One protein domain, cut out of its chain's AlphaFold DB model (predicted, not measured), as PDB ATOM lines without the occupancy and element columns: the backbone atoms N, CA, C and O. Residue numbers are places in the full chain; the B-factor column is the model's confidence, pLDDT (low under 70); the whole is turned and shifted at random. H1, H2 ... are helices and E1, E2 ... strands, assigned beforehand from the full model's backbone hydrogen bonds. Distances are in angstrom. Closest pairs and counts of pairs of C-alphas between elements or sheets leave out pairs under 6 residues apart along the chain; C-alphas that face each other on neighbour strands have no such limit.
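Overview. This is residues 52 to 234 of the 355 residues of an uncharacterized protein of marine sediment metagenome (UniProt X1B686). Two twisted sheets, partly face to face, make an elongated sandwich; helix H1 sits at one end and only grazes the smaller sheet. The printed part has 183 residues, with strands E1 to E8 in turn and then H1: mostly strand. The sheets, in the orders E2 E7 E4 E5 E6 and E1 E8 E3, are antiparallel. The whole is compact, with a radius of gyration of the C-alphas of 17.2 A and spans of 57, 33 and 28 A.

Arrangement. Start at E1, residues 52 to 64, the antiparallel neighbour of E8, residues 195 to 211; N 56 and O 203 are 2.9 A apart. E8 also pairs with E3, residues 81 to 91, N 84 to O 208 at 2.9 A. Next find E2, residues 68 to 76, beside E7, residues 180 to 189, N 71 to O 185 at 2.8 A. E4, residues 105 to 112, E5, residues 139 to 147, and E6, residues 158 to 163, form a meander, each strand the antiparallel neighbour of the one before; look at N 109 to O 143, 2.8 A, and N 144 to O 161, 2.8 A. With E7, E4's neighbour by N 108 to O 186 at 2.8 A, they make a Greek key, the first of four strands pairing with the fourth. Between the sheets, the closest C-alphas of E3 and E5 are Ile 88 and Phe 141, 7.6 A. In H1, residues 214 to 231, every O i to N i+4 pair is within hydrogen-bond range.

Along the chain. Find C-alpha 52 at (-10.526, -23.525, -38.113); E1 runs 35.4 A. E8 spans 45.4 A, bending by 60 degrees at residue 198. H1, 26.0 A long, ends at C-alpha 231, (-5.770, -48.127, -22.594).

Size, cuts and confidence. The C-alphas farthest apart, of Gly 151 and Val 215, are 57.7 A apart. The printed part has no cut. E3 to E4, E4 to E5 and E6 to E7 are long links. Look for pLDDT under 70 at residues 98 to 102, 150 to 157, 166 to 173, 190 to 194 and 232.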
ATOM      1  N   HIS A  52      -9.142 -23.150 -37.892       85.62
ATOM      2  CA  HIS A  52     -10.526 -23.525 -38.113       85.62
ATOM      3  C   HIS A  52     -11.300 -23.415 -36.799       85.62
ATOM      4  O   HIS A  52     -11.003 -24.117 -35.832       85.62
ATOM      5  N   GLU A  53     -12.304 -22.542 -36.769       89.31
ATOM      6  CA  GLU A  53     -13.258 -22.474 -35.663       89.31
ATOM      7  C   GLU A  53     -14.348 -23.530 -35.842       89.31
ATOM      8  O   GLU A  53     -15.009 -23.598 -36.880       89.31
ATOM      9  N   ILE A  54     -14.560 -24.330 -34.804       90.19
ATOM     10  CA  ILE A  54     -15.589 -25.362 -34.730       90.19
ATOM     11  C   ILE A  54     -16.527 -24.999 -33.581       90.19
ATOM     12  O   ILE A  54     -16.085 -24.728 -32.463       90.19
ATOM     13  N   ARG A  55     -17.832 -24.982 -33.863       91.50
ATOM     14  CA  ARG A  55     -18.899 -24.704 -32.894       91.50
ATOM     15  C   ARG A  55     -19.911 -25.825 -32.966       91.50
ATOM     16  O   ARG A  55     -20.599 -25.968 -33.971       91.50
ATOM     17  N   GLU A  56     -19.979 -26.615 -31.910       92.62
ATOM     18  CA  GLU A  56     -20.777 -27.829 -31.878       92.62
ATOM     19  C   GLU A  56     -21.701 -27.845 -30.673       92.62
ATOM     20  O   GLU A  56     -21.381 -27.326 -29.608       92.62
ATOM     21  N   THR A  57     -22.872 -28.445 -30.852       92.69
ATOM     22  CA  THR A  57     -23.893 -28.545 -29.809       92.69
ATOM     23  C   THR A  57     -24.417 -29.966 -29.703       92.69
ATOM     24  O   THR A  57     -24.564 -30.675 -30.710       92.69
ATOM     25  N   ILE A  58     -24.718 -30.374 -28.472       89.81
ATOM     26  CA  ILE A  58     -25.533 -31.547 -28.166       89.81
ATOM     27  C   ILE A  58     -26.804 -31.035 -27.502       89.81
ATOM     28  O   ILE A  58     -26.772 -30.535 -26.378       89.81
ATOM     29  N   GLN A  59     -27.912 -31.162 -28.233       89.69
ATOM     30  CA  GLN A  59     -29.245 -30.850 -27.744       89.69
ATOM     31  C   GLN A  59     -30.158 -32.062 -27.934       89.69
ATOM     32  O   GLN A  59     -30.728 -32.262 -29.007       89.69
ATOM     33  N   LEU A  60     -30.245 -32.912 -26.914       87.94
ATOM     34  CA  LEU A  60     -30.998 -34.164 -26.966       87.94
ATOM     35  C   LEU A  60     -31.586 -34.482 -25.590       87.94
ATOM     36  O   LEU A  60     -30.979 -34.212 -24.557       87.94
ATOM     37  N   SER A  61     -32.763 -35.103 -25.579       86.69
ATOM     38  CA  SER A  61     -33.308 -35.750 -24.387       86.69
ATOM     39  C   SER A  61     -33.102 -37.259 -24.463       86.69
ATOM     40  O   SER A  61     -33.348 -37.866 -25.505       86.69
ATOM     41  N   GLY A  62     -32.664 -37.868 -23.365       83.50
ATOM     42  CA  GLY A  62     -32.459 -39.311 -23.279       83.50
ATOM     43  C   GLY A  62     -32.764 -39.843 -21.886       83.50
ATOM     44  O   GLY A  62     -32.709 -39.102 -20.904       83.50
ATOM     45  N   SER A  63     -33.075 -41.134 -21.815       84.69
ATOM     46  CA  SER A  63     -33.344 -41.852 -20.572       84.69
ATOM     47  C   SER A  63     -32.564 -43.158 -20.525       84.69
ATOM     48  O   SER A  63     -32.403 -43.823 -21.547       84.69
ATOM     49  N   THR A  64     -32.124 -43.541 -19.334       82.50
ATOM     50  CA  THR A  64     -31.427 -44.806 -19.055       82.50
ATOM     51  C   THR A  64     -32.098 -45.514 -17.883       82.50
ATOM     52  O   THR A  64     -32.868 -44.878 -17.168       82.50
ATOM     53  N   THR A  65     -31.807 -46.800 -17.692       72.25
ATOM     54  CA  THR A  65     -32.330 -47.647 -16.598       72.25
ATOM     55  C   THR A  65     -31.225 -48.101 -15.632       72.25
ATOM     56  O   THR A  65     -31.528 -48.762 -14.649       72.25
ATOM     57  N   ASN A  66     -29.963 -47.717 -15.874       71.31
ATOM     58  CA  ASN A  66     -28.797 -48.183 -15.109       71.31
ATOM     59  C   ASN A  66     -27.973 -47.047 -14.460       71.31
ATOM     60  O   ASN A  66     -26.758 -47.177 -14.331       71.31
ATOM     61  N   GLY A  67     -28.565 -45.885 -14.166       73.38
ATOM     62  CA  GLY A  67     -27.867 -44.797 -13.458       73.38
ATOM     63  C   GLY A  67     -26.757 -44.082 -14.248       73.38
ATOM     64  O   GLY A  67     -26.210 -43.082 -13.780       73.38
ATOM     65  N   VAL A  68     -26.501 -44.485 -15.505       83.00
ATOM     66  CA  VAL A  68     -25.568 -43.808 -16.421       83.00
ATOM     67  C   VAL A  68     -26.186 -43.555 -17.795       83.00
ATOM     68  O   VAL A  68     -26.717 -44.469 -18.433       83.00
ATOM     69  N   LEU A  69     -26.098 -42.310 -18.264       87.94
ATOM     70  CA  LEU A  69     -26.573 -41.879 -19.580       87.94
ATOM     71  C   LEU A  69     -25.424 -41.224 -20.348       87.94
ATOM     72  O   LEU A  69     -24.941 -40.165 -19.960       87.94
ATOM     73  N   GLN A  70     -25.008 -41.840 -21.451       89.44
ATOM     74  CA  GLN A  70     -23.964 -41.318 -22.330       89.44
ATOM     75  C   GLN A  70     -24.581 -40.803 -23.632       89.44
ATOM     76  O   GLN A  70     -25.336 -41.509 -24.297       89.44
ATOM     77  N   MET A  71     -24.226 -39.579 -24.008       90.88
ATOM     78  CA  MET A  71     -24.577 -38.965 -25.286       90.88
ATOM     79  C   MET A  71     -23.308 -38.574 -26.024       90.88
ATOM     80  O   MET A  71     -22.347 -38.107 -25.415       90.88
ATOM     81  N   GLN A  72     -23.292 -38.764 -27.339       91.88
ATOM     82  CA  GLN A  72     -22.099 -38.533 -28.137       91.88
ATOM     83  C   GLN A  72     -22.438 -37.958 -29.505       91.88
ATOM     84  O   GLN A  72     -23.378 -38.401 -30.164       91.88
ATOM     85  N   LYS A  73     -21.623 -37.000 -29.943       93.19
ATOM     86  CA  LYS A  73     -21.649 -36.425 -31.283       93.19
ATOM     87  C   LYS A  73     -20.279 -36.569 -31.927       93.19
ATOM     88  O   LYS A  73     -19.259 -36.242 -31.322       93.19
ATOM     89  N   ARG A  74     -20.268 -37.055 -33.165       94.00
ATOM     90  CA  ARG A  74     -19.071 -37.111 -34.001       94.00
ATOM     91  C   ARG A  74     -18.912 -35.791 -34.750       94.00
ATOM     92  O   ARG A  74     -19.873 -35.302 -35.336       94.00
ATOM     93  N   ILE A  75     -17.700 -35.256 -34.726       92.50
ATOM     94  CA  ILE A  75     -17.267 -34.034 -35.401       92.50
ATOM     95  C   ILE A  75     -16.221 -34.455 -36.429       92.50
ATOM     96  O   ILE A  75     -15.243 -35.123 -36.088       92.50
ATOM     97  N   GLU A  76     -16.430 -34.105 -37.691       91.81
ATOM     98  CA  GLU A  76     -15.508 -34.447 -38.775       91.81
ATOM     99  C   GLU A  76     -14.560 -33.282 -39.059       91.81
ATOM    100  O   GLU A  76     -14.980 -32.128 -39.137       91.81
ATOM    101  N   ILE A  77     -13.273 -33.590 -39.221       90.62
ATOM    102  CA  ILE A  77     -12.231 -32.615 -39.552       90.62
ATOM    103  C   ILE A  77     -11.448 -33.074 -40.786       90.62
ATOM    104  O   ILE A  77     -11.578 -34.205 -41.255       90.62
ATOM    105  N   GLN A  78     -10.657 -32.171 -41.365       89.06
ATOM    106  CA  GLN A  78      -9.974 -32.432 -42.633       89.06
ATOM    107  C   GLN A  78      -8.933 -33.550 -42.508       89.06
ATOM    108  O   GLN A  78      -7.991 -33.440 -41.736       89.06
ATOM    109  N   SER A  79      -9.049 -34.591 -43.332       89.12
ATOM    110  CA  SER A  79      -8.075 -35.686 -43.391       89.12
ATOM    111  C   SER A  79      -6.739 -35.278 -44.015       89.12
ATOM    112  O   SER A  79      -6.693 -34.395 -44.872       89.12
ATOM    113  N   GLY A  80      -5.669 -36.000 -43.668       87.88
ATOM    114  CA  GLY A  80      -4.331 -35.809 -44.244       87.88
ATOM    115  C   GLY A  80      -3.582 -34.595 -43.691       87.88
ATOM    116  O   GLY A  80      -2.670 -34.085 -44.339       87.88
ATOM    117  N   LYS A  81      -3.994 -34.099 -42.523       90.56
ATOM    118  CA  LYS A  81      -3.375 -32.970 -41.835       90.56
ATOM    119  C   LYS A  81      -3.048 -33.344 -40.398       90.56
ATOM    120  O   LYS A  81      -3.621 -34.275 -39.837       90.56
ATOM    121  N   ARG A  82      -2.116 -32.598 -39.816       90.56
ATOM    122  CA  ARG A  82      -1.859 -32.601 -38.379       90.56
ATOM    123  C   ARG A  82      -2.664 -31.480 -37.749       90.56
ATOM    124  O   ARG A  82      -2.592 -30.340 -38.218       90.56
ATOM    125  N   HIS A  83      -3.384 -31.812 -36.693       91.19
ATOM    126  CA  HIS A  83      -4.249 -30.899 -35.971       91.19
ATOM    127  C   HIS A  83      -3.676 -30.587 -34.597       91.19
ATOM    128  O   HIS A  83      -3.145 -31.470 -33.924       91.19
ATOM    129  N   THR A  84      -3.832 -29.340 -34.174       89.75
ATOM    130  CA  THR A  84      -3.478 -28.863 -32.838       89.75
ATOM    131  C   THR A  84      -4.647 -28.039 -32.313       89.75
ATOM    132  O   THR A  84      -5.184 -27.194 -33.031       89.75
ATOM    133  N   ILE A  85      -5.092 -28.296 -31.082       87.25
ATOM    134  CA  ILE A  85      -6.121 -27.461 -30.446       87.25
ATOM    135  C   ILE A  85      -5.428 -26.277 -29.782       87.25
ATOM    136  O   ILE A  85      -4.636 -26.456 -28.861       87.25
ATOM    137  N   ASN A  86      -5.766 -25.070 -30.227       84.69
ATOM    138  CA  ASN A  86      -5.226 -23.835 -29.658       84.69
ATOM    139  C   ASN A  86      -6.088 -23.332 -28.504       84.69
ATOM    140  O   ASN A  86      -5.579 -22.831 -27.506       84.69
ATOM    141  N   HIS A  87      -7.403 -23.473 -28.643       84.81
ATOM    142  CA  HIS A  87      -8.354 -23.101 -27.612       84.81
ATOM    143  C   HIS A  87      -9.544 -24.046 -27.649       84.81
ATOM    144  O   HIS A  87     -10.023 -24.410 -28.724       84.81
ATOM    145  N   ILE A  88     -10.042 -24.395 -26.473       87.75
ATOM    146  CA  ILE A  88     -11.280 -25.134 -26.299       87.75
ATOM    147  C   ILE A  88     -12.053 -24.501 -25.156       87.75
ATOM    148  O   ILE A  88     -11.478 -24.165 -24.124       87.75
ATOM    149  N   ASP A  89     -13.344 -24.311 -25.369       88.50
ATOM    150  CA  ASP A  89     -14.252 -23.837 -24.343       88.50
ATOM    151  C   ASP A  89     -15.519 -24.679 -24.341       88.50
ATOM    152  O   ASP A  89     -16.031 -25.084 -25.389       88.50
ATOM    153  N   PHE A  90     -16.009 -24.943 -23.140       89.75
ATOM    154  CA  PHE A  90     -17.189 -25.745 -22.899       89.75
ATOM    155  C   PHE A  90     -18.199 -24.934 -22.103       89.75
ATOM    156  O   PHE A  90     -17.904 -24.428 -21.009       89.75
ATOM    157  N   PHE A  91     -19.419 -24.903 -22.629       88.94
ATOM    158  CA  PHE A  91     -20.530 -24.201 -22.027       88.94
ATOM    159  C   PHE A  91     -21.682 -25.162 -21.732       88.94
ATOM    160  O   PHE A  91     -22.155 -25.907 -22.595       88.94
ATOM    161  N   ASP A  92     -22.138 -25.135 -20.482       87.56
ATOM    162  CA  ASP A  92     -23.368 -25.800 -20.072       87.56
ATOM    163  C   ASP A  92     -24.529 -24.811 -20.199       87.56
ATOM    164  O   ASP A  92     -24.853 -24.083 -19.258       87.56
ATOM    165  N   ASP A  93     -25.128 -24.764 -21.390       85.94
ATOM    166  CA  ASP A  93     -26.253 -23.872 -21.701       85.94
ATOM    167  C   ASP A  93     -27.523 -24.238 -20.918       85.94
ATOM    168  O   ASP A  93     -28.378 -23.388 -20.667       85.94
ATOM    169  N   GLY A  94     -27.658 -25.507 -20.531       79.94
ATOM    170  CA  GLY A  94     -28.785 -26.014 -19.755       79.94
ATOM    171  C   GLY A  94     -28.666 -25.771 -18.252       79.94
ATOM    172  O   GLY A  94     -29.657 -25.974 -17.547       79.94
ATOM    173  N   LEU A  95     -27.487 -25.357 -17.764       78.00
ATOM    174  CA  LEU A  95     -27.157 -25.246 -16.337       78.00
ATOM    175  C   LEU A  95     -27.598 -26.498 -15.567       78.00
ATOM    176  O   LEU A  95     -28.279 -26.439 -14.533       78.00
ATOM    177  N   VAL A  96     -27.264 -27.659 -16.127       76.06
ATOM    178  CA  VAL A  96     -27.777 -28.941 -15.665       76.06
ATOM    179  C   VAL A  96     -27.215 -29.219 -14.270       76.06
ATOM    180  O   VAL A  96     -26.015 -29.361 -14.070       76.06
ATOM    181  N   GLY A  97     -28.109 -29.313 -13.283       71.12
ATOM    182  CA  GLY A  97     -27.747 -29.518 -11.876       71.12
ATOM    183  C   GLY A  97     -27.735 -28.244 -11.025       71.12
ATOM    184  O   GLY A  97     -27.661 -28.345  -9.810       71.12
ATOM    185  N   ALA A  98     -27.918 -27.045 -11.591       68.50
ATOM    186  CA  ALA A  98     -27.887 -25.800 -10.809       68.50
ATOM    187  C   ALA A  98     -28.972 -25.694  -9.709       68.50
ATOM    188  O   ALA A  98     -28.818 -24.927  -8.761       68.50
ATOM    189  N   THR A  99     -30.070 -26.449  -9.819       66.38
ATOM    190  CA  THR A  99     -31.213 -26.416  -8.882       66.38
ATOM    191  C   THR A  99     -31.550 -27.791  -8.302       66.38
ATOM    192  O   THR A  99     -32.717 -28.136  -8.110       66.38
ATOM    193  N   ASN A 100     -30.533 -28.606  -8.015       66.06
ATOM    194  CA  ASN A 100     -30.760 -29.964  -7.533       66.06
ATOM    195  C   ASN A 100     -31.099 -29.995  -6.032       66.06
ATOM    196  O   ASN A 100     -30.231 -29.891  -5.172       66.06
ATOM    197  N   ALA A 101     -32.386 -30.118  -5.698       61.19
ATOM    198  CA  ALA A 101     -32.845 -30.047  -4.309       61.19
ATOM    199  C   ALA A 101     -32.623 -31.339  -3.505       61.19
ATOM    200  O   ALA A 101     -32.496 -31.272  -2.288       61.19
ATOM    201  N   ASN A 102     -32.581 -32.501  -4.167       65.38
ATOM    202  CA  ASN A 102     -32.782 -33.781  -3.475       65.38
ATOM    203  C   ASN A 102     -31.630 -34.784  -3.610       65.38
ATOM    204  O   ASN A 102     -31.632 -35.768  -2.874       65.38
ATOM    205  N   GLN A 103     -30.710 -34.614  -4.568       71.69
ATOM    206  CA  GLN A 103     -29.762 -35.669  -4.948       71.69
ATOM    207  C   GLN A 103     -28.447 -35.102  -5.483       71.69
ATOM    208  O   GLN A 103     -28.432 -34.049  -6.128       71.69
ATOM    209  N   ASP A 104     -27.367 -35.847  -5.259       75.69
ATOM    210  CA  ASP A 104     -26.072 -35.578  -5.870       75.69
ATOM    211  C   ASP A 104     -26.079 -36.034  -7.324       75.69
ATOM    212  O   ASP A 104     -26.556 -37.114  -7.675       75.69
ATOM    213  N   PHE A 105     -25.520 -35.200  -8.182       80.56
ATOM    214  CA  PHE A 105     -25.503 -35.419  -9.615       80.56
ATOM    215  C   PHE A 105     -24.168 -34.970 -10.169       80.56
ATOM    216  O   PHE A 105     -23.632 -33.939  -9.769       80.56
ATOM    217  N   GLY A 106     -23.642 -35.719 -11.125       85.50
ATOM    218  CA  GLY A 106     -22.419 -35.329 -11.800       85.50
ATOM    219  C   GLY A 106     -22.485 -35.634 -13.275       85.50
ATOM    220  O   GLY A 106     -23.123 -36.599 -13.708       85.50
ATOM    221  N   TYR A 107     -21.788 -34.806 -14.040       89.38
ATOM    222  CA  TYR A 107     -21.554 -35.062 -15.443       89.38
ATOM    223  C   TYR A 107     -20.077 -34.917 -15.788       89.38
ATOM    224  O   TYR A 107     -19.337 -34.125 -15.199       89.38
ATOM    225  N   GLN A 108     -19.658 -35.703 -16.770       91.81
ATOM    226  CA  GLN A 108     -18.330 -35.655 -17.352       91.81
ATOM    227  C   GLN A 108     -18.459 -35.384 -18.844       91.81
ATOM    228  O   GLN A 108     -19.242 -36.024 -19.543       91.81
ATOM    229  N   VAL A 109     -17.680 -34.436 -19.335       92.94
ATOM    230  CA  VAL A 109     -17.626 -34.024 -20.732       92.94
ATOM    231  C   VAL A 109     -16.243 -34.342 -21.264       92.94
ATOM    232  O   VAL A 109     -15.247 -34.067 -20.598       92.94
ATOM    233  N   TYR A 110     -16.189 -34.886 -22.473       94.25
ATOM    234  CA  TYR A 110     -14.964 -35.294 -23.138       94.25
ATOM    235  C   TYR A 110     -14.930 -34.809 -24.583       94.25
ATOM    236  O   TYR A 110     -15.926 -34.911 -25.302       94.25
ATOM    237  N   VAL A 111     -13.749 -34.381 -25.024       93.19
ATOM    238  CA  VAL A 111     -13.378 -34.330 -26.442       93.19
ATOM    239  C   VAL A 111     -12.217 -35.287 -26.654       93.19
ATOM    240  O   VAL A 111     -11.219 -35.231 -25.938       93.19
ATOM    241  N   SER A 112     -12.370 -36.198 -27.609       93.31
ATOM    242  CA  SER A 112     -11.424 -37.299 -27.827       93.31
ATOM    243  C   SER A 112     -11.427 -37.775 -29.277       93.31
ATOM    244  O   SER A 112     -12.406 -37.570 -29.994       93.31
ATOM    245  N   ASN A 113     -10.352 -38.432 -29.712       92.00
ATOM    246  CA  ASN A 113     -10.205 -38.912 -31.100       92.00
ATOM    247  C   ASN A 113     -11.043 -40.169 -31.388       92.00
ATOM    248  O   ASN A 113     -11.346 -40.494 -32.540       92.00
ATOM    249  N   TYR A 114     -11.415 -40.888 -30.330       91.81
ATOM    250  CA  TYR A 114     -12.162 -42.138 -30.364       91.81
ATOM    251  C   TYR A 114     -13.356 -42.064 -29.419       91.81
ATOM    252  O   TYR A 114     -13.342 -41.272 -28.479       91.81
ATOM    253  N   PRO A 115     -14.396 -42.880 -29.637       90.31
ATOM    254  CA  PRO A 115     -15.536 -42.867 -28.748       90.31
ATOM    255  C   PRO A 115     -15.154 -43.332 -27.340       90.31
ATOM    256  O   PRO A 115     -14.461 -44.334 -27.170       90.31
ATOM    257  N   ILE A 116     -15.640 -42.610 -26.331       89.75
ATOM    258  CA  ILE A 116     -15.376 -42.933 -24.931       89.75
ATOM    259  C   ILE A 116     -16.132 -44.194 -24.518       89.75
ATOM    260  O   ILE A 116     -17.349 -44.293 -24.693       89.75
ATOM    261  N   VAL A 117     -15.397 -45.118 -23.906       85.88
ATOM    262  CA  VAL A 117     -15.939 -46.248 -23.153       85.88
ATOM    263  C   VAL A 117     -15.736 -45.966 -21.669       85.88
ATOM    264  O   VAL A 117     -14.668 -45.516 -21.247       85.88
ATOM    265  N   LEU A 118     -16.774 -46.207 -20.877       86.12
ATOM    266  CA  LEU A 118     -16.726 -46.022 -19.433       86.12
ATOM    267  C   LEU A 118     -15.831 -47.082 -18.785       86.12
ATOM    268  O   LEU A 118     -15.846 -48.251 -19.168       86.12
ATOM    269  N   THR A 119     -15.044 -46.659 -17.802       81.25
ATOM    270  CA  THR A 119     -14.138 -47.535 -17.051       81.25
ATOM    271  C   THR A 119     -14.829 -48.059 -15.795       81.25
ATOM    272  O   THR A 119     -15.853 -47.531 -15.391       81.25
ATOM    273  N   GLN A 120     -14.264 -49.064 -15.124       78.38
ATOM    274  CA  GLN A 120     -14.777 -49.499 -13.814       78.38
ATOM    275  C   GLN A 120     -14.390 -48.550 -12.664       78.38
ATOM    276  O   GLN A 120     -14.705 -48.827 -11.510       78.38
ATOM    277  N   ASN A 121     -13.702 -47.442 -12.956       80.25
ATOM    278  CA  ASN A 121     -13.293 -46.491 -11.934       80.25
ATOM    279  C   ASN A 121     -14.474 -45.645 -11.463       80.25
ATOM    280  O   ASN A 121     -15.345 -45.253 -12.242       80.25
ATOM    281  N   THR A 122     -14.445 -45.302 -10.182       84.62
ATOM    282  CA  THR A 122     -15.426 -44.418  -9.561       84.62
ATOM    283  C   THR A 122     -15.049 -42.958  -9.809       84.62
ATOM    284  O   THR A 122     -13.914 -42.558  -9.557       84.62
ATOM    285  N   PHE A 123     -15.992 -42.145 -10.290       81.31
ATOM    286  CA  PHE A 123     -15.785 -40.711 -10.522       81.31
ATOM    287  C   PHE A 123     -15.732 -39.905  -9.217       81.31
ATOM    288  O   PHE A 123     -14.851 -39.065  -9.053       81.31
ATOM    289  N   HIS A 124     -16.663 -40.163  -8.296       80.38
ATOM    290  CA  HIS A 124     -16.731 -39.477  -7.003       80.38
ATOM    291  C   HIS A 124     -17.190 -40.422  -5.891       80.38
ATOM    292  O   HIS A 124     -16.479 -40.618  -4.910       80.38
ATOM    293  N   GLN A 125     -18.350 -41.051  -6.082       77.56
ATOM    294  CA  GLN A 125     -18.942 -41.996  -5.139       77.56
ATOM    295  C   GLN A 125     -19.472 -43.238  -5.851       77.56
ATOM    296  O   GLN A 125     -19.695 -43.220  -7.063       77.56
ATOM    297  N   THR A 126     -19.642 -44.326  -5.100       76.75
ATOM    298  CA  THR A 126     -20.123 -45.618  -5.609       76.75
ATOM    299  C   THR A 126     -21.391 -45.436  -6.442       76.75
ATOM    300  O   THR A 126     -22.336 -44.811  -5.980       76.75
ATOM    301  N   GLY A 127     -21.406 -45.974  -7.664       75.38
ATOM    302  CA  GLY A 127     -22.495 -45.790  -8.635       75.38
ATOM    303  C   GLY A 127     -22.219 -44.707  -9.685       75.38
ATOM    304  O   GLY A 127     -22.772 -44.770 -10.779       75.38
ATOM    305  N   MET A 128     -21.296 -43.773  -9.429       83.00
ATOM    306  CA  MET A 128     -20.836 -42.810 -10.436       83.00
ATOM    307  C   MET A 128     -19.630 -43.368 -11.185       83.00
ATOM    308  O   MET A 128     -18.507 -43.372 -10.675       83.00
ATOM    309  N   VAL A 129     -19.868 -43.841 -12.402       84.00
ATOM    310  CA  VAL A 129     -18.840 -44.429 -13.264       84.00
ATOM    311  C   VAL A 129     -18.024 -43.330 -13.948       84.00
ATOM    312  O   VAL A 129     -18.585 -42.350 -14.432       84.00
ATOM    313  N   ALA A 130     -16.702 -43.490 -14.007       85.50
ATOM    314  CA  ALA A 130     -15.805 -42.557 -14.678       85.50
ATOM    315  C   ALA A 130     -15.429 -43.020 -16.093       85.50
ATOM    316  O   ALA A 130     -15.107 -44.189 -16.322       85.50
ATOM    317  N   GLY A 131     -15.359 -42.083 -17.038       87.88
ATOM    318  CA  GLY A 131     -14.593 -42.278 -18.273       87.88
ATOM    319  C   GLY A 131     -13.071 -42.180 -18.040       87.88
ATOM    320  O   GLY A 131     -12.623 -42.032 -16.897       87.88
ATOM    321  N   PRO A 132     -12.255 -42.193 -19.109       89.00
ATOM    322  CA  PRO A 132     -10.799 -42.109 -19.009       89.00
ATOM    323  C   PRO A 132     -10.330 -40.846 -18.273       89.00
ATOM    324  O   PRO A 132     -11.054 -39.848 -18.132       89.00
ATOM    325  N   LEU A 133      -9.113 -40.902 -17.736       87.94
ATOM    326  CA  LEU A 133      -8.496 -39.789 -17.016       87.94
ATOM    327  C   LEU A 133      -8.033 -38.698 -17.994       87.94
ATOM    328  O   LEU A 133      -7.771 -38.972 -19.158       87.94
ATOM    329  N   ALA A 134      -7.921 -37.457 -17.515       87.06
ATOM    330  CA  ALA A 134      -7.531 -36.316 -18.352       87.06
ATOM    331  C   ALA A 134      -6.078 -36.381 -18.861       87.06
ATOM    332  O   ALA A 134      -5.749 -35.728 -19.837       87.06
ATOM    333  N   GLY A 135      -5.211 -37.153 -18.197       84.69
ATOM    334  CA  GLY A 135      -3.817 -37.348 -18.610       84.69
ATOM    335  C   GLY A 135      -3.621 -38.416 -19.691       84.69
ATOM    336  O   GLY A 135      -2.493 -38.837 -19.918       84.69
ATOM    337  N   ASP A 136      -4.698 -38.923 -20.287       86.94
ATOM    338  CA  ASP A 136      -4.619 -39.813 -21.441       86.94
ATOM    339  C   ASP A 136      -4.393 -38.992 -22.721       86.94
ATOM    340  O   ASP A 136      -5.117 -38.030 -22.962       86.94
ATOM    341  N   ASP A 137      -3.425 -39.393 -23.548       85.62
ATOM    342  CA  ASP A 137      -3.059 -38.719 -24.804       85.62
ATOM    343  C   ASP A 137      -4.260 -38.560 -25.756       85.62
ATOM    344  O   ASP A 137      -4.301 -37.627 -26.557       85.62
ATOM    345  N   LEU A 138      -5.236 -39.473 -25.690       89.69
ATOM    346  CA  LEU A 138      -6.416 -39.457 -26.559       89.69
ATOM    347  C   LEU A 138      -7.563 -38.586 -26.030       89.69
ATOM    348  O   LEU A 138      -8.556 -38.388 -26.739       89.69
ATOM    349  N   VAL A 139      -7.446 -38.079 -24.799       90.50
ATOM    350  CA  VAL A 139      -8.403 -37.157 -24.182       90.50
ATOM    351  C   VAL A 139      -7.869 -35.740 -24.347       90.50
ATOM    352  O   VAL A 139      -7.017 -35.275 -23.598       90.50
ATOM    353  N   LEU A 140      -8.400 -35.037 -25.343       90.31
ATOM    354  CA  LEU A 140      -7.966 -33.683 -25.685       90.31
ATOM    355  C   LEU A 140      -8.581 -32.623 -24.767       90.31
ATOM    356  O   LEU A 140      -7.987 -31.573 -24.533       90.31
ATOM    357  N   PHE A 141      -9.776 -32.901 -24.248       91.75
ATOM    358  CA  PHE A 141     -10.444 -32.070 -23.258       91.75
ATOM    359  C   PHE A 141     -11.298 -32.926 -22.340       91.75
ATOM    360  O   PHE A 141     -11.957 -33.871 -22.783       91.75
ATOM    361  N   LYS A 142     -11.314 -32.557 -21.064       91.88
ATOM    362  CA  LYS A 142     -12.176 -33.138 -20.049       91.88
ATOM    363  C   LYS A 142     -12.711 -32.041 -19.142       91.88
ATOM    364  O   LYS A 142     -11.927 -31.341 -18.511       91.88
ATOM    365  N   ALA A 143     -14.027 -31.957 -18.999       91.44
ATOM    366  CA  ALA A 143     -14.655 -31.173 -17.943       91.44
ATOM    367  C   ALA A 143     -15.493 -32.082 -17.054       91.44
ATOM    368  O   ALA A 143     -16.242 -32.928 -17.528       91.44
ATOM    369  N   ASN A 144     -15.361 -31.897 -15.752       90.44
ATOM    370  CA  ASN A 144     -16.139 -32.588 -14.748       90.44
ATOM    371  C   ASN A 144     -16.964 -31.560 -14.000       90.44
ATOM    372  O   ASN A 144     -16.462 -30.493 -13.640       90.44
ATOM    373  N   SER A 145     -18.203 -31.918 -13.723       87.69
ATOM    374  CA  SER A 145     -19.081 -31.136 -12.884       87.69
ATOM    375  C   SER A 145     -19.765 -32.042 -11.881       87.69
ATOM    376  O   SER A 145     -20.197 -33.146 -12.218       87.69
ATOM    377  N   LEU A 146     -19.838 -31.567 -10.647       85.00
ATOM    378  CA  LEU A 146     -20.530 -32.217  -9.557       85.00
ATOM    379  C   LEU A 146     -21.431 -31.190  -8.883       85.00
ATOM    380  O   LEU A 146     -20.977 -30.125  -8.473       85.00
ATOM    381  N   SER A 147     -22.704 -31.526  -8.770       81.00
ATOM    382  CA  SER A 147     -23.711 -30.767  -8.051       81.00
ATOM    383  C   SER A 147     -24.176 -31.569  -6.846       81.00
ATOM    384  O   SER A 147     -24.509 -32.748  -6.972       81.00
ATOM    385  N   TYR A 148     -24.204 -30.910  -5.694       77.06
ATOM    386  CA  TYR A 148     -24.670 -31.484  -4.439       77.06
ATOM    387  C   TYR A 148     -26.117 -31.090  -4.157       77.06
ATOM    388  O   TYR A 148     -26.567 -30.012  -4.565       77.06
ATOM    389  N   ALA A 149     -26.823 -31.937  -3.408       73.62
ATOM    390  CA  ALA A 149     -28.149 -31.605  -2.905       73.62
ATOM    391  C   ALA A 149     -28.145 -30.291  -2.089       73.62
ATOM    392  O   ALA A 149     -27.198 -29.958  -1.370       73.62
ATOM    393  N   VAL A 150     -29.228 -29.517  -2.175       64.38
ATOM    394  CA  VAL A 150     -29.368 -28.279  -1.393       64.38
ATOM    395  C   VAL A 150     -29.360 -28.606   0.108       64.38
ATOM    396  O   VAL A 150     -30.240 -29.299   0.606       64.38
ATOM    397  N   GLY A 151     -28.385 -28.060   0.843       63.16
ATOM    398  CA  GLY A 151     -28.278 -28.195   2.304       63.16
ATOM    399  C   GLY A 151     -27.156 -29.115   2.795       63.16
ATOM    400  O   GLY A 151     -26.882 -29.130   3.994       63.16
ATOM    401  N   THR A 152     -26.461 -29.824   1.901       60.19
ATOM    402  CA  THR A 152     -25.219 -30.544   2.229       60.19
ATOM    403  C   THR A 152     -23.995 -29.632   2.075       60.19
ATOM    404  O   THR A 152     -23.833 -28.960   1.063       60.19
ATOM    405  N   SER A 153     -23.127 -29.586   3.092       56.97
ATOM    406  CA  SER A 153     -21.812 -28.918   3.038       56.97
ATOM    407  C   SER A 153     -20.848 -29.749   2.174       56.97
ATOM    408  O   SER A 153     -20.803 -30.960   2.398       56.97
ATOM    409  N   PRO A 154     -20.044 -29.162   1.259       53.50
ATOM    410  CA  PRO A 154     -19.568 -27.774   1.223       53.50
ATOM    411  C   PRO A 154     -20.266 -26.864   0.196       53.50
ATOM    412  O   PRO A 154     -20.657 -27.282  -0.884       53.50
ATOM    413  N   ASN A 155     -20.338 -25.575   0.537       54.47
ATOM    414  CA  ASN A 155     -20.755 -24.474  -0.335       54.47
ATOM    415  C   ASN A 155     -19.503 -23.937  -1.072       54.47
ATOM    416  O   ASN A 155     -18.543 -23.584  -0.383       54.47
ATOM    417  N   PRO A 156     -19.447 -23.870  -2.418       56.09
ATOM    418  CA  PRO A 156     -20.554 -23.947  -3.377       56.09
ATOM    419  C   PRO A 156     -21.076 -25.364  -3.634       56.09
ATOM    420  O   PRO A 156     -20.293 -26.291  -3.818       56.09
ATOM    421  N   ASN A 157     -22.407 -25.491  -3.767       66.00
ATOM    422  CA  ASN A 157     -23.152 -26.719  -4.130       66.00
ATOM    423  C   ASN A 157     -22.822 -27.248  -5.547       66.00
ATOM    424  O   ASN A 157     -23.574 -28.036  -6.120       66.00
ATOM    425  N   TYR A 158     -21.744 -26.747  -6.144       72.56
ATOM    426  CA  TYR A 158     -21.326 -26.996  -7.505       72.56
ATOM    427  C   TYR A 158     -19.800 -26.930  -7.584       72.56
ATOM    428  O   TYR A 158     -19.196 -25.892  -7.304       72.56
ATOM    429  N   GLN A 159     -19.173 -28.035  -7.972       78.88
ATOM    430  CA  GLN A 159     -17.746 -28.116  -8.249       78.88
ATOM    431  C   GLN A 159     -17.546 -28.394  -9.730       78.88
ATOM    432  O   GLN A 159     -18.052 -29.383 -10.250       78.88
ATOM    433  N   ARG A 160     -16.772 -27.541 -10.400       83.12
ATOM    434  CA  ARG A 160     -16.364 -27.742 -11.789       83.12
ATOM    435  C   ARG A 160     -14.850 -27.816 -11.869       83.12
ATOM    436  O   ARG A 160     -14.145 -27.013 -11.264       83.12
ATOM    437  N   GLN A 161     -14.367 -28.784 -12.628       87.00
ATOM    438  CA  GLN A 161     -12.962 -28.939 -12.970       87.00
ATOM    439  C   GLN A 161     -12.854 -29.113 -14.473       87.00
ATOM    440  O   GLN A 161     -13.692 -29.771 -15.082       87.00
ATOM    441  N   GLU A 162     -11.813 -28.555 -15.066       88.81
ATOM    442  CA  GLU A 162     -11.575 -28.675 -16.495       88.81
ATOM    443  C   GLU A 162     -10.092 -28.854 -16.789       88.81
ATOM    444  O   GLU A 162      -9.213 -28.343 -16.089       88.81
ATOM    445  N   PHE A 163      -9.841 -29.643 -17.821       87.62
ATOM    446  CA  PHE A 163      -8.541 -29.905 -18.390       87.62
ATOM    447  C   PHE A 163      -8.665 -29.816 -19.913       87.62
ATOM    448  O   PHE A 163      -9.518 -30.499 -20.481       87.62
ATOM    449  N   PRO A 164      -7.804 -29.054 -20.590       83.31
ATOM    450  CA  PRO A 164      -6.850 -28.098 -20.029       83.31
ATOM    451  C   PRO A 164      -7.543 -26.977 -19.239       83.31
ATOM    452  O   PRO A 164      -8.658 -26.588 -19.568       83.31
ATOM    453  N   ASN A 165      -6.899 -26.471 -18.186       74.25
ATOM    454  CA  ASN A 165      -7.435 -25.348 -17.410       74.25
ATOM    455  C   ASN A 165      -7.100 -24.020 -18.112       74.25
ATOM    456  O   ASN A 165      -5.942 -23.793 -18.469       74.25
ATOM    457  N   GLN A 166      -8.088 -23.129 -18.238       66.69
ATOM    458  CA  GLN A 166      -7.984 -21.804 -18.862       66.69
ATOM    459  C   GLN A 166      -6.909 -20.885 -18.238       66.69
ATOM    460  O   GLN A 166      -6.434 -19.960 -18.893       66.69
ATOM    461  N   PHE A 167      -6.491 -21.127 -16.988       59.44
ATOM    462  CA  PHE A 167      -5.490 -20.298 -16.293       59.44
ATOM    463  C   PHE A 167      -4.028 -20.616 -16.636       59.44
ATOM    464  O   PHE A 167      -3.135 -19.822 -16.326       59.44
ATOM    465  N   LEU A 168      -3.744 -21.768 -17.246       55.84
ATOM    466  CA  LEU A 168      -2.380 -22.103 -17.642       55.84
ATOM    467  C   LEU A 168      -2.066 -21.400 -18.967       55.84
ATOM    468  O   LEU A 168      -2.552 -21.786 -20.022       55.84
ATOM    469  N   SER A 169      -1.209 -20.377 -18.906       42.69
ATOM    470  CA  SER A 169      -0.766 -19.584 -20.068       42.69
ATOM    471  C   SER A 169      -0.054 -20.403 -21.159       42.69
ATOM    472  O   SER A 169       0.224 -19.875 -22.235       42.69
ATOM    473  N   SER A 170       0.266 -21.671 -20.898       53.59
ATOM    474  CA  SER A 170       0.650 -22.634 -21.924       53.59
ATOM    475  C   SER A 170      -0.592 -23.423 -22.345       53.59
ATOM    476  O   SER A 170      -0.927 -24.425 -21.708       53.59
ATOM    477  N   ALA A 171      -1.275 -22.984 -23.404       57.78
ATOM    478  CA  ALA A 171      -2.259 -23.838 -24.064       57.78
ATOM    479  C   ALA A 171      -1.543 -25.137 -24.477       57.78
ATOM    480  O   ALA A 171      -0.493 -25.066 -25.124       57.78
ATOM    481  N   PRO A 172      -2.010 -26.317 -24.045       58.38
ATOM    482  CA  PRO A 172      -1.304 -27.540 -24.362       58.38
ATOM    483  C   PRO A 172      -1.453 -27.851 -25.850       58.38
ATOM    484  O   PRO A 172      -2.552 -28.007 -26.373       58.38
ATOM    485  N   THR A 173      -0.318 -27.955 -26.528       66.81
ATOM    486  CA  THR A 173      -0.218 -28.213 -27.964       66.81
ATOM    487  C   THR A 173      -0.237 -29.715 -28.240       66.81
ATOM    488  O   THR A 173       0.729 -30.301 -28.733       66.81
ATOM    489  N   PHE A 174      -1.338 -30.379 -27.880       77.12
ATOM    490  CA  PHE A 174      -1.517 -31.782 -28.243       77.12
ATOM    491  C   PHE A 174      -1.754 -31.882 -29.750       77.12
ATOM    492  O   PHE A 174      -2.714 -31.320 -30.280       77.12
ATOM    493  N   ASN A 175      -0.861 -32.597 -30.432       88.31
ATOM    494  CA  ASN A 175      -0.997 -32.877 -31.853       88.31
ATOM    495  C   ASN A 175      -1.752 -34.186 -32.050       88.31
ATOM    496  O   ASN A 175      -1.387 -35.198 -31.450       88.31
ATOM    497  N   PHE A 176      -2.739 -34.167 -32.937       91.44
ATOM    498  CA  PHE A 176      -3.492 -35.349 -33.328       91.44
ATOM    499  C   PHE A 176      -3.730 -35.403 -34.842       91.44
ATOM    500  O   PHE A 176      -3.653 -34.392 -35.543       91.44
ATOM    501  N   TYR A 177      -3.982 -36.605 -35.353       93.25
ATOM    502  CA  TYR A 177      -4.019 -36.922 -36.784       93.25
ATOM    503  C   TYR A 177      -5.339 -37.571 -37.215       93.25
ATOM    504  O   TYR A 177      -5.655 -37.611 -38.407       93.25
ATOM    505  N   MET A 178      -6.131 -38.095 -36.276       91.75
ATOM    506  CA  MET A 178      -7.426 -38.686 -36.604       91.75
ATOM    507  C   MET A 178      -8.365 -37.636 -37.230       91.75
ATOM    508  O   MET A 178      -8.566 -36.582 -36.631       91.75
ATOM    509  N   PRO A 179      -9.021 -37.912 -38.376       91.56
ATOM    510  CA  PRO A 179      -9.915 -36.956 -39.046       91.56
ATOM    511  C   PRO A 179     -11.299 -36.844 -38.379       91.56
ATOM    512  O   PRO A 179     -12.278 -36.416 -38.991       91.56
ATOM    513  N   GLN A 180     -11.417 -37.287 -37.132       92.56
ATOM    514  CA  GLN A 180     -12.663 -37.303 -36.383       92.56
ATOM    515  C   GLN A 180     -12.389 -37.009 -34.913       92.56
ATOM    516  O   GLN A 180     -11.429 -37.514 -34.333       92.56
ATOM    517  N   LEU A 181     -13.286 -36.231 -34.324       92.81
ATOM    518  CA  LEU A 181     -13.364 -35.976 -32.899       92.81
ATOM    519  C   LEU A 181     -14.739 -36.395 -32.390       92.81
ATOM    520  O   LEU A 181     -15.735 -36.357 -33.110       92.81
ATOM    521  N   TYR A 182     -14.797 -36.784 -31.129       94.38
ATOM    522  CA  TYR A 182     -16.016 -37.164 -30.444       94.38
ATOM    523  C   TYR A 182     -16.235 -36.228 -29.269       94.38
ATOM    524  O   TYR A 182     -15.463 -36.237 -28.310       94.38
ATOM    525  N   PHE A 183     -17.315 -35.456 -29.340       94.00
ATOM    526  CA  PHE A 183     -17.848 -34.708 -28.212       94.00
ATOM    527  C   PHE A 183     -18.791 -35.630 -27.442       94.00
ATOM    528  O   PHE A 183     -19.813 -36.067 -27.971       94.00
ATOM    529  N   THR A 184     -18.415 -35.985 -26.216       93.75
ATOM    530  CA  THR A 184     -19.139 -36.961 -25.394       93.75
ATOM    531  C   THR A 184     -19.525 -36.342 -24.065       93.75
ATOM    532  O   THR A 184     -18.697 -35.706 -23.421       93.75
ATOM    533  N   VAL A 185     -20.760 -36.572 -23.634       91.94
ATOM    534  CA  VAL A 185     -21.266 -36.174 -22.322       91.94
ATOM    535  C   VAL A 185     -21.799 -37.413 -21.616       91.94
ATOM    536  O   VAL A 185     -22.595 -38.164 -22.177       91.94
ATOM    537  N   VAL A 186     -21.347 -37.635 -20.390       90.69
ATOM    538  CA  VAL A 186     -21.739 -38.749 -19.531       90.69
ATOM    539  C   VAL A 186     -22.415 -38.168 -18.302       90.69
ATOM    540  O   VAL A 186     -21.805 -37.394 -17.571       90.69
ATOM    541  N   PHE A 187     -23.661 -38.552 -18.067       87.94
ATOM    542  CA  PHE A 187     -24.411 -38.218 -16.866       87.94
ATOM    543  C   PHE A 187     -24.442 -39.404 -15.924       87.94
ATOM    544  O   PHE A 187     -24.687 -40.533 -16.352       87.94
ATOM    545  N   THR A 188     -24.255 -39.118 -14.643       85.50
ATOM    546  CA  THR A 188     -24.299 -40.108 -13.570       85.50
ATOM    547  C   THR A 188     -25.182 -39.602 -12.439       85.50
ATOM    548  O   THR A 188     -25.067 -38.446 -12.021       85.50
ATOM    549  N   ASP A 189     -26.069 -40.472 -11.967       77.25
ATOM    550  CA  ASP A 189     -26.971 -40.244 -10.839       77.25
ATOM    551  C   ASP A 189     -26.857 -41.445  -9.898       77.25
ATOM    552  O   ASP A 189     -26.835 -42.592 -10.336       77.25
ATOM    553  N   VAL A 190     -26.719 -41.172  -8.605       69.19
ATOM    554  CA  VAL A 190     -26.332 -42.170  -7.594       69.19
ATOM    555  C   VAL A 190     -27.553 -42.861  -6.988       69.19
ATOM    556  O   VAL A 190     -27.443 -43.894  -6.334       69.19
ATOM    557  N   THR A 191     -28.728 -42.276  -7.197       66.00
ATOM    558  CA  THR A 191     -29.971 -42.639  -6.511       66.00
ATOM    559  C   THR A 191     -31.037 -43.182  -7.449       66.00
ATOM    560  O   THR A 191     -31.878 -43.968  -7.014       66.00
ATOM    561  N   ASN A 192     -31.008 -42.795  -8.725       61.72
ATOM    562  CA  ASN A 192     -31.992 -43.233  -9.706       61.72
ATOM    563  C   ASN A 192     -31.359 -44.192 -10.715       61.72
ATOM    564  O   ASN A 192     -30.632 -43.762 -11.609       61.72
ATOM    565  N   ASP A 193     -31.724 -45.474 -10.645       61.25
ATOM    566  CA  ASP A 193     -31.436 -46.421 -11.728       61.25
ATOM    567  C   ASP A 193     -32.062 -45.916 -13.036       61.25
ATOM    568  O   ASP A 193     -31.405 -45.839 -14.071       61.25
ATOM    569  N   THR A 194     -33.312 -45.444 -12.984       64.81
ATOM    570  CA  THR A 194     -33.972 -44.838 -14.146       64.81
ATOM    571  C   THR A 194     -34.032 -43.324 -14.039       64.81
ATOM    572  O   THR A 194     -34.772 -42.794 -13.213       64.81
ATOM    573  N   PHE A 195     -33.316 -42.615 -14.910       74.88
ATOM    574  CA  PHE A 195     -33.402 -41.157 -14.986       74.88
ATOM    575  C   PHE A 195     -33.394 -40.659 -16.432       74.88
ATOM    576  O   PHE A 195     -32.837 -41.285 -17.336       74.88
ATOM    577  N   SER A 196     -34.052 -39.517 -16.645       76.88
ATOM    578  CA  SER A 196     -34.129 -38.815 -17.924       76.88
ATOM    579  C   SER A 196     -33.485 -37.445 -17.785       76.88
ATOM    580  O   SER A 196     -33.739 -36.740 -16.805       76.88
ATOM    581  N   LYS A 197     -32.666 -37.047 -18.760       76.69
ATOM    582  CA  LYS A 197     -32.080 -35.703 -18.819       76.69
ATOM    583  C   LYS A 197     -32.311 -35.089 -20.185       76.69
ATOM    584  O   LYS A 197     -32.223 -35.764 -21.211       76.69
ATOM    585  N   ASN A 198     -32.581 -33.789 -20.162       82.50
ATOM    586  CA  ASN A 198     -32.477 -32.933 -21.328       82.50
ATOM    587  C   ASN A 198     -31.092 -32.288 -21.297       82.50
ATOM    588  O   ASN A 198     -30.730 -31.644 -20.313       82.50
ATOM    589  N   VAL A 199     -30.318 -32.524 -22.343       82.00
ATOM    590  CA  VAL A 199     -28.953 -32.034 -22.483       82.00
ATOM    591  C   VAL A 199     -28.998 -30.886 -23.460       82.00
ATOM    592  O   VAL A 199     -29.489 -31.063 -24.569       82.00
ATOM    593  N   ALA A 200     -28.496 -29.733 -23.039       89.75
ATOM    594  CA  ALA A 200     -28.260 -28.575 -23.883       89.75
ATOM    595  C   ALA A 200     -26.864 -28.060 -23.541       89.75
ATOM    596  O   ALA A 200     -26.675 -27.372 -22.543       89.75
ATOM    597  N   MET A 201     -25.874 -28.497 -24.311       91.31
ATOM    598  CA  MET A 201     -24.471 -28.176 -24.068       91.31
ATOM    599  C   MET A 201     -23.784 -27.802 -25.375       91.31
ATOM    600  O   MET A 201     -24.052 -28.410 -26.421       91.31
ATOM    601  N   SER A 202     -22.870 -26.839 -25.301       92.38
ATOM    602  CA  SER A 202     -22.113 -26.345 -26.444       92.38
ATOM    603  C   SER A 202     -20.607 -26.415 -26.221       92.38
ATOM    604  O   SER A 202     -20.087 -26.375 -25.103       92.38
ATOM    605  N   LEU A 203     -19.905 -26.579 -27.335       92.00
ATOM    606  CA  LEU A 203     -18.466 -26.724 -27.418       92.00
ATOM    607  C   LEU A 203     -17.939 -25.772 -28.491       92.00
ATOM    608  O   LEU A 203     -18.382 -25.808 -29.643       92.00
ATOM    609  N   TYR A 204     -16.957 -24.961 -28.118       91.75
ATOM    610  CA  TYR A 204     -16.174 -24.146 -29.035       91.75
ATOM    611  C   TYR A 204     -14.739 -24.662 -29.083       91.75
ATOM    612  O   TYR A 204     -14.125 -24.897 -28.045       91.75
ATOM    613  N   MET A 205     -14.185 -24.815 -30.284       88.62
ATOM    614  CA  MET A 205     -12.788 -25.196 -30.481       88.62
ATOM    615  C   MET A 205     -12.155 -24.385 -31.605       88.62
ATOM    616  O   MET A 205     -12.728 -24.257 -32.684       88.62
ATOM    617  N   ALA A 206     -10.938 -23.906 -31.373       88.88
ATOM    618  CA  ALA A 206     -10.068 -23.354 -32.399       88.88
ATOM    619  C   ALA A 206      -8.983 -24.389 -32.718       88.88
ATOM    620  O   ALA A 206      -8.095 -24.640 -31.898       88.88
ATOM    621  N   VAL A 207      -9.083 -25.007 -33.896       88.94
ATOM    622  CA  VAL A 207      -8.185 -26.073 -34.348       88.94
ATOM    623  C   VAL A 207      -7.281 -25.549 -35.447       88.94
ATOM    624  O   VAL A 207      -7.725 -25.151 -36.521       88.94
ATOM    625  N   GLU A 208      -5.987 -25.600 -35.197       89.50
ATOM    626  CA  GLU A 208      -4.960 -25.316 -36.178       89.50
ATOM    627  C   GLU A 208      -4.657 -26.573 -36.984       89.50
ATOM    628  O   GLU A 208      -4.403 -27.638 -36.426       89.50
ATOM    629  N   SER A 209      -4.736 -26.474 -38.312       89.12
ATOM    630  CA  SER A 209      -4.508 -27.612 -39.206       89.12
ATOM    631  C   SER A 209      -3.322 -27.349 -40.123       89.12
ATOM    632  O   SER A 209      -3.422 -26.586 -41.084       89.12
ATOM    633  N   SER A 210      -2.208 -28.025 -39.852       87.81
ATOM    634  CA  SER A 210      -0.992 -27.966 -40.666       87.81
ATOM    635  C   SER A 210      -0.919 -29.142 -41.639       87.81
ATOM    636  O   SER A 210      -1.270 -30.270 -41.289       87.81
ATOM    637  N   ASN A 211      -0.450 -28.894 -42.863       88.38
ATOM    638  CA  ASN A 211      -0.150 -29.975 -43.802       88.38
ATOM    639  C   ASN A 211       1.021 -30.806 -43.257       88.38
ATOM    640  O   ASN A 211       2.031 -30.237 -42.842       88.38
ATOM    641  N   CYS A 212       0.895 -32.129 -43.287       85.62
ATOM    642  CA  CYS A 212       1.959 -33.056 -42.913       85.62
ATOM    643  C   CYS A 212       2.231 -34.044 -44.053       85.62
ATOM    644  O   CYS A 212       1.410 -34.210 -44.960       85.62
ATOM    645  N   ASP A 213       3.408 -34.670 -44.032       91.50
ATOM    646  CA  ASP A 213       3.736 -35.722 -44.992       91.50
ATOM    647  C   ASP A 213       2.860 -36.965 -44.754       91.50
ATOM    648  O   ASP A 213       2.442 -37.248 -43.628       91.50
ATOM    649  N   ALA A 214       2.609 -37.745 -45.805       89.81
ATOM    650  CA  ALA A 214       1.772 -38.941 -45.728       89.81
ATOM    651  C   ALA A 214       2.328 -39.978 -44.736       89.81
ATOM    652  O   ALA A 214       1.558 -40.693 -44.091       89.81
ATOM    653  N   VAL A 215       3.657 -40.042 -44.581       92.12
ATOM    654  CA  VAL A 215       4.315 -40.925 -43.610       92.12
ATOM    655  C   VAL A 215       4.064 -40.454 -42.177       92.12
ATOM    656  O   VAL A 215       3.700 -41.270 -41.332       92.12
ATOM    657  N   GLU A 216       4.203 -39.153 -41.900       91.00
ATOM    658  CA  GLU A 216       3.909 -38.570 -40.580       91.00
ATOM    659  C   GLU A 216       2.440 -38.792 -40.211       91.00
ATOM    660  O   GLU A 216       2.143 -39.294 -39.127       91.00
ATOM    661  N   TYR A 217       1.530 -38.508 -41.147       92.38
ATOM    662  CA  TYR A 217       0.097 -38.726 -40.977       92.38
ATOM    663  C   TYR A 217      -0.236 -40.194 -40.664       92.38
ATOM    664  O   TYR A 217      -0.928 -40.487 -39.688       92.38
ATOM    665  N   GLY A 218       0.295 -41.128 -41.460       92.00
ATOM    666  CA  GLY A 218       0.040 -42.560 -41.296       92.00
ATOM    667  C   GLY A 218       0.580 -43.119 -39.979       92.00
ATOM    668  O   GLY A 218      -0.129 -43.845 -39.280       92.00
ATOM    669  N   ILE A 219       1.811 -42.757 -39.601       94.62
ATOM    670  CA  ILE A 219       2.407 -43.179 -38.324       94.62
ATOM    671  C   ILE A 219       1.643 -42.568 -37.143       94.62
ATOM    672  O   ILE A 219       1.394 -43.265 -36.158       94.62
ATOM    673  N   GLY A 220       1.236 -41.300 -37.244       92.19
ATOM    674  CA  GLY A 220       0.432 -40.617 -36.231       92.19
ATOM    675  C   GLY A 220      -0.893 -41.329 -35.962       92.19
ATOM    676  O   GLY A 220      -1.181 -41.687 -34.819       92.19
ATOM    677  N   MET A 221      -1.647 -41.648 -37.017       91.69
ATOM    678  CA  MET A 221      -2.897 -42.407 -36.895       91.69
ATOM    679  C   MET A 221      -2.692 -43.791 -36.268       91.69
ATOM    680  O   MET A 221      -3.466 -44.199 -35.401       91.69
ATOM    681  N   LEU A 222      -1.649 -44.520 -36.680       93.12
ATOM    682  CA  LEU A 222      -1.343 -45.837 -36.114       93.12
ATOM    683  C   LEU A 222      -0.971 -45.750 -34.632       93.12
ATOM    684  O   LEU A 222      -1.379 -46.612 -33.854       93.12
ATOM    685  N   ARG A 223      -0.227 -44.716 -34.220       91.88
ATOM    686  CA  ARG A 223       0.080 -44.475 -32.805       91.88
ATOM    687  C   ARG A 223      -1.202 -44.272 -32.006       91.88
ATOM    688  O   ARG A 223      -1.383 -44.955 -31.004       91.88
ATOM    689  N   GLU A 224      -2.074 -43.373 -32.448       92.38
ATOM    690  CA  GLU A 224      -3.326 -43.076 -31.745       92.38
ATOM    691  C   GLU A 224      -4.232 -44.309 -31.659       92.38
ATOM    692  O   GLU A 224      -4.806 -44.603 -30.611       92.38
ATOM    693  N   TYR A 225      -4.316 -45.083 -32.741       91.44
ATOM    694  CA  TYR A 225      -5.074 -46.330 -32.771       91.44
ATOM    695  C   TYR A 225      -4.521 -47.381 -31.798       91.44
ATOM    696  O   TYR A 225      -5.280 -47.997 -31.046       91.44
ATOM    697  N   ASN A 226      -3.199 -47.569 -31.767       89.81
ATOM    698  CA  ASN A 226      -2.550 -48.501 -30.845       89.81
ATOM    699  C   ASN A 226      -2.683 -48.054 -29.385       89.81
ATOM    700  O   ASN A 226      -2.906 -48.888 -28.507       89.81
ATOM    701  N   GLN A 227      -2.586 -46.748 -29.115       87.94
ATOM    702  CA  GLN A 227      -2.833 -46.198 -27.784       87.94
ATOM    703  C   GLN A 227      -4.252 -46.529 -27.324       87.94
ATOM    704  O   GLN A 227      -4.409 -47.063 -26.230       87.94
ATOM    705  N   ASN A 228      -5.257 -46.328 -28.182       87.06
ATOM    706  CA  ASN A 228      -6.655 -46.597 -27.849       87.06
ATOM    707  C   ASN A 228      -6.879 -48.061 -27.432       87.06
ATOM    708  O   ASN A 228      -7.529 -48.334 -26.426       87.06
ATOM    709  N   GLN A 229      -6.283 -49.013 -28.158       83.75
ATOM    710  CA  GLN A 229      -6.391 -50.435 -27.813       83.75
ATOM    711  C   GLN A 229      -5.714 -50.789 -26.485       83.75
ATOM    712  O   GLN A 229      -6.200 -51.646 -25.747       83.75
ATOM    713  N   ALA A 230      -4.589 -50.146 -26.175       80.88
ATOM    714  CA  ALA A 230      -3.815 -50.449 -24.981       80.88
ATOM    715  C   ALA A 230      -4.431 -49.875 -23.693       80.88
ATOM    716  O   ALA A 230      -4.107 -50.360 -22.608       80.88
ATOM    717  N   MET A 231      -5.308 -48.865 -23.779       74.56
ATOM    718  CA  MET A 231      -5.770 -48.127 -22.594       74.56
ATOM    719  C   MET A 231      -6.538 -48.980 -21.584       74.56
ATOM    720  O   MET A 231      -6.302 -48.842 -20.387       74.56
ATOM    721  N   VAL A 232      -7.391 -49.907 -22.029       69.44
ATOM    722  CA  VAL A 232      -8.150 -50.786 -21.111       69.44
ATOM    723  C   VAL A 232      -7.224 -51.700 -20.301       69.44
ATOM    724  O   VAL A 232      -7.530 -52.052 -19.166       69.44
ATOM    725  N   LEU A 233      -6.074 -52.072 -20.868       70.00
ATOM    726  CA  LEU A 233      -5.111 -52.980 -20.241       70.00
ATOM    727  C   LEU A 233      -4.090 -52.253 -19.354       70.00
ATOM    728  O   LEU A 233      -3.331 -52.896 -18.627       70.00
ATOM    729  N   ARG A 234      -4.032 -50.919 -19.416       70.25
ATOM    730  CA  ARG A 234      -3.001 -50.130 -18.746       70.25
ATOM    731  C   ARG A 234      -3.381 -49.880 -17.285       70.25
ATOM    732  O   ARG A 234      -4.059 -48.908 -16.973       70.25
TER     733      ARG A 234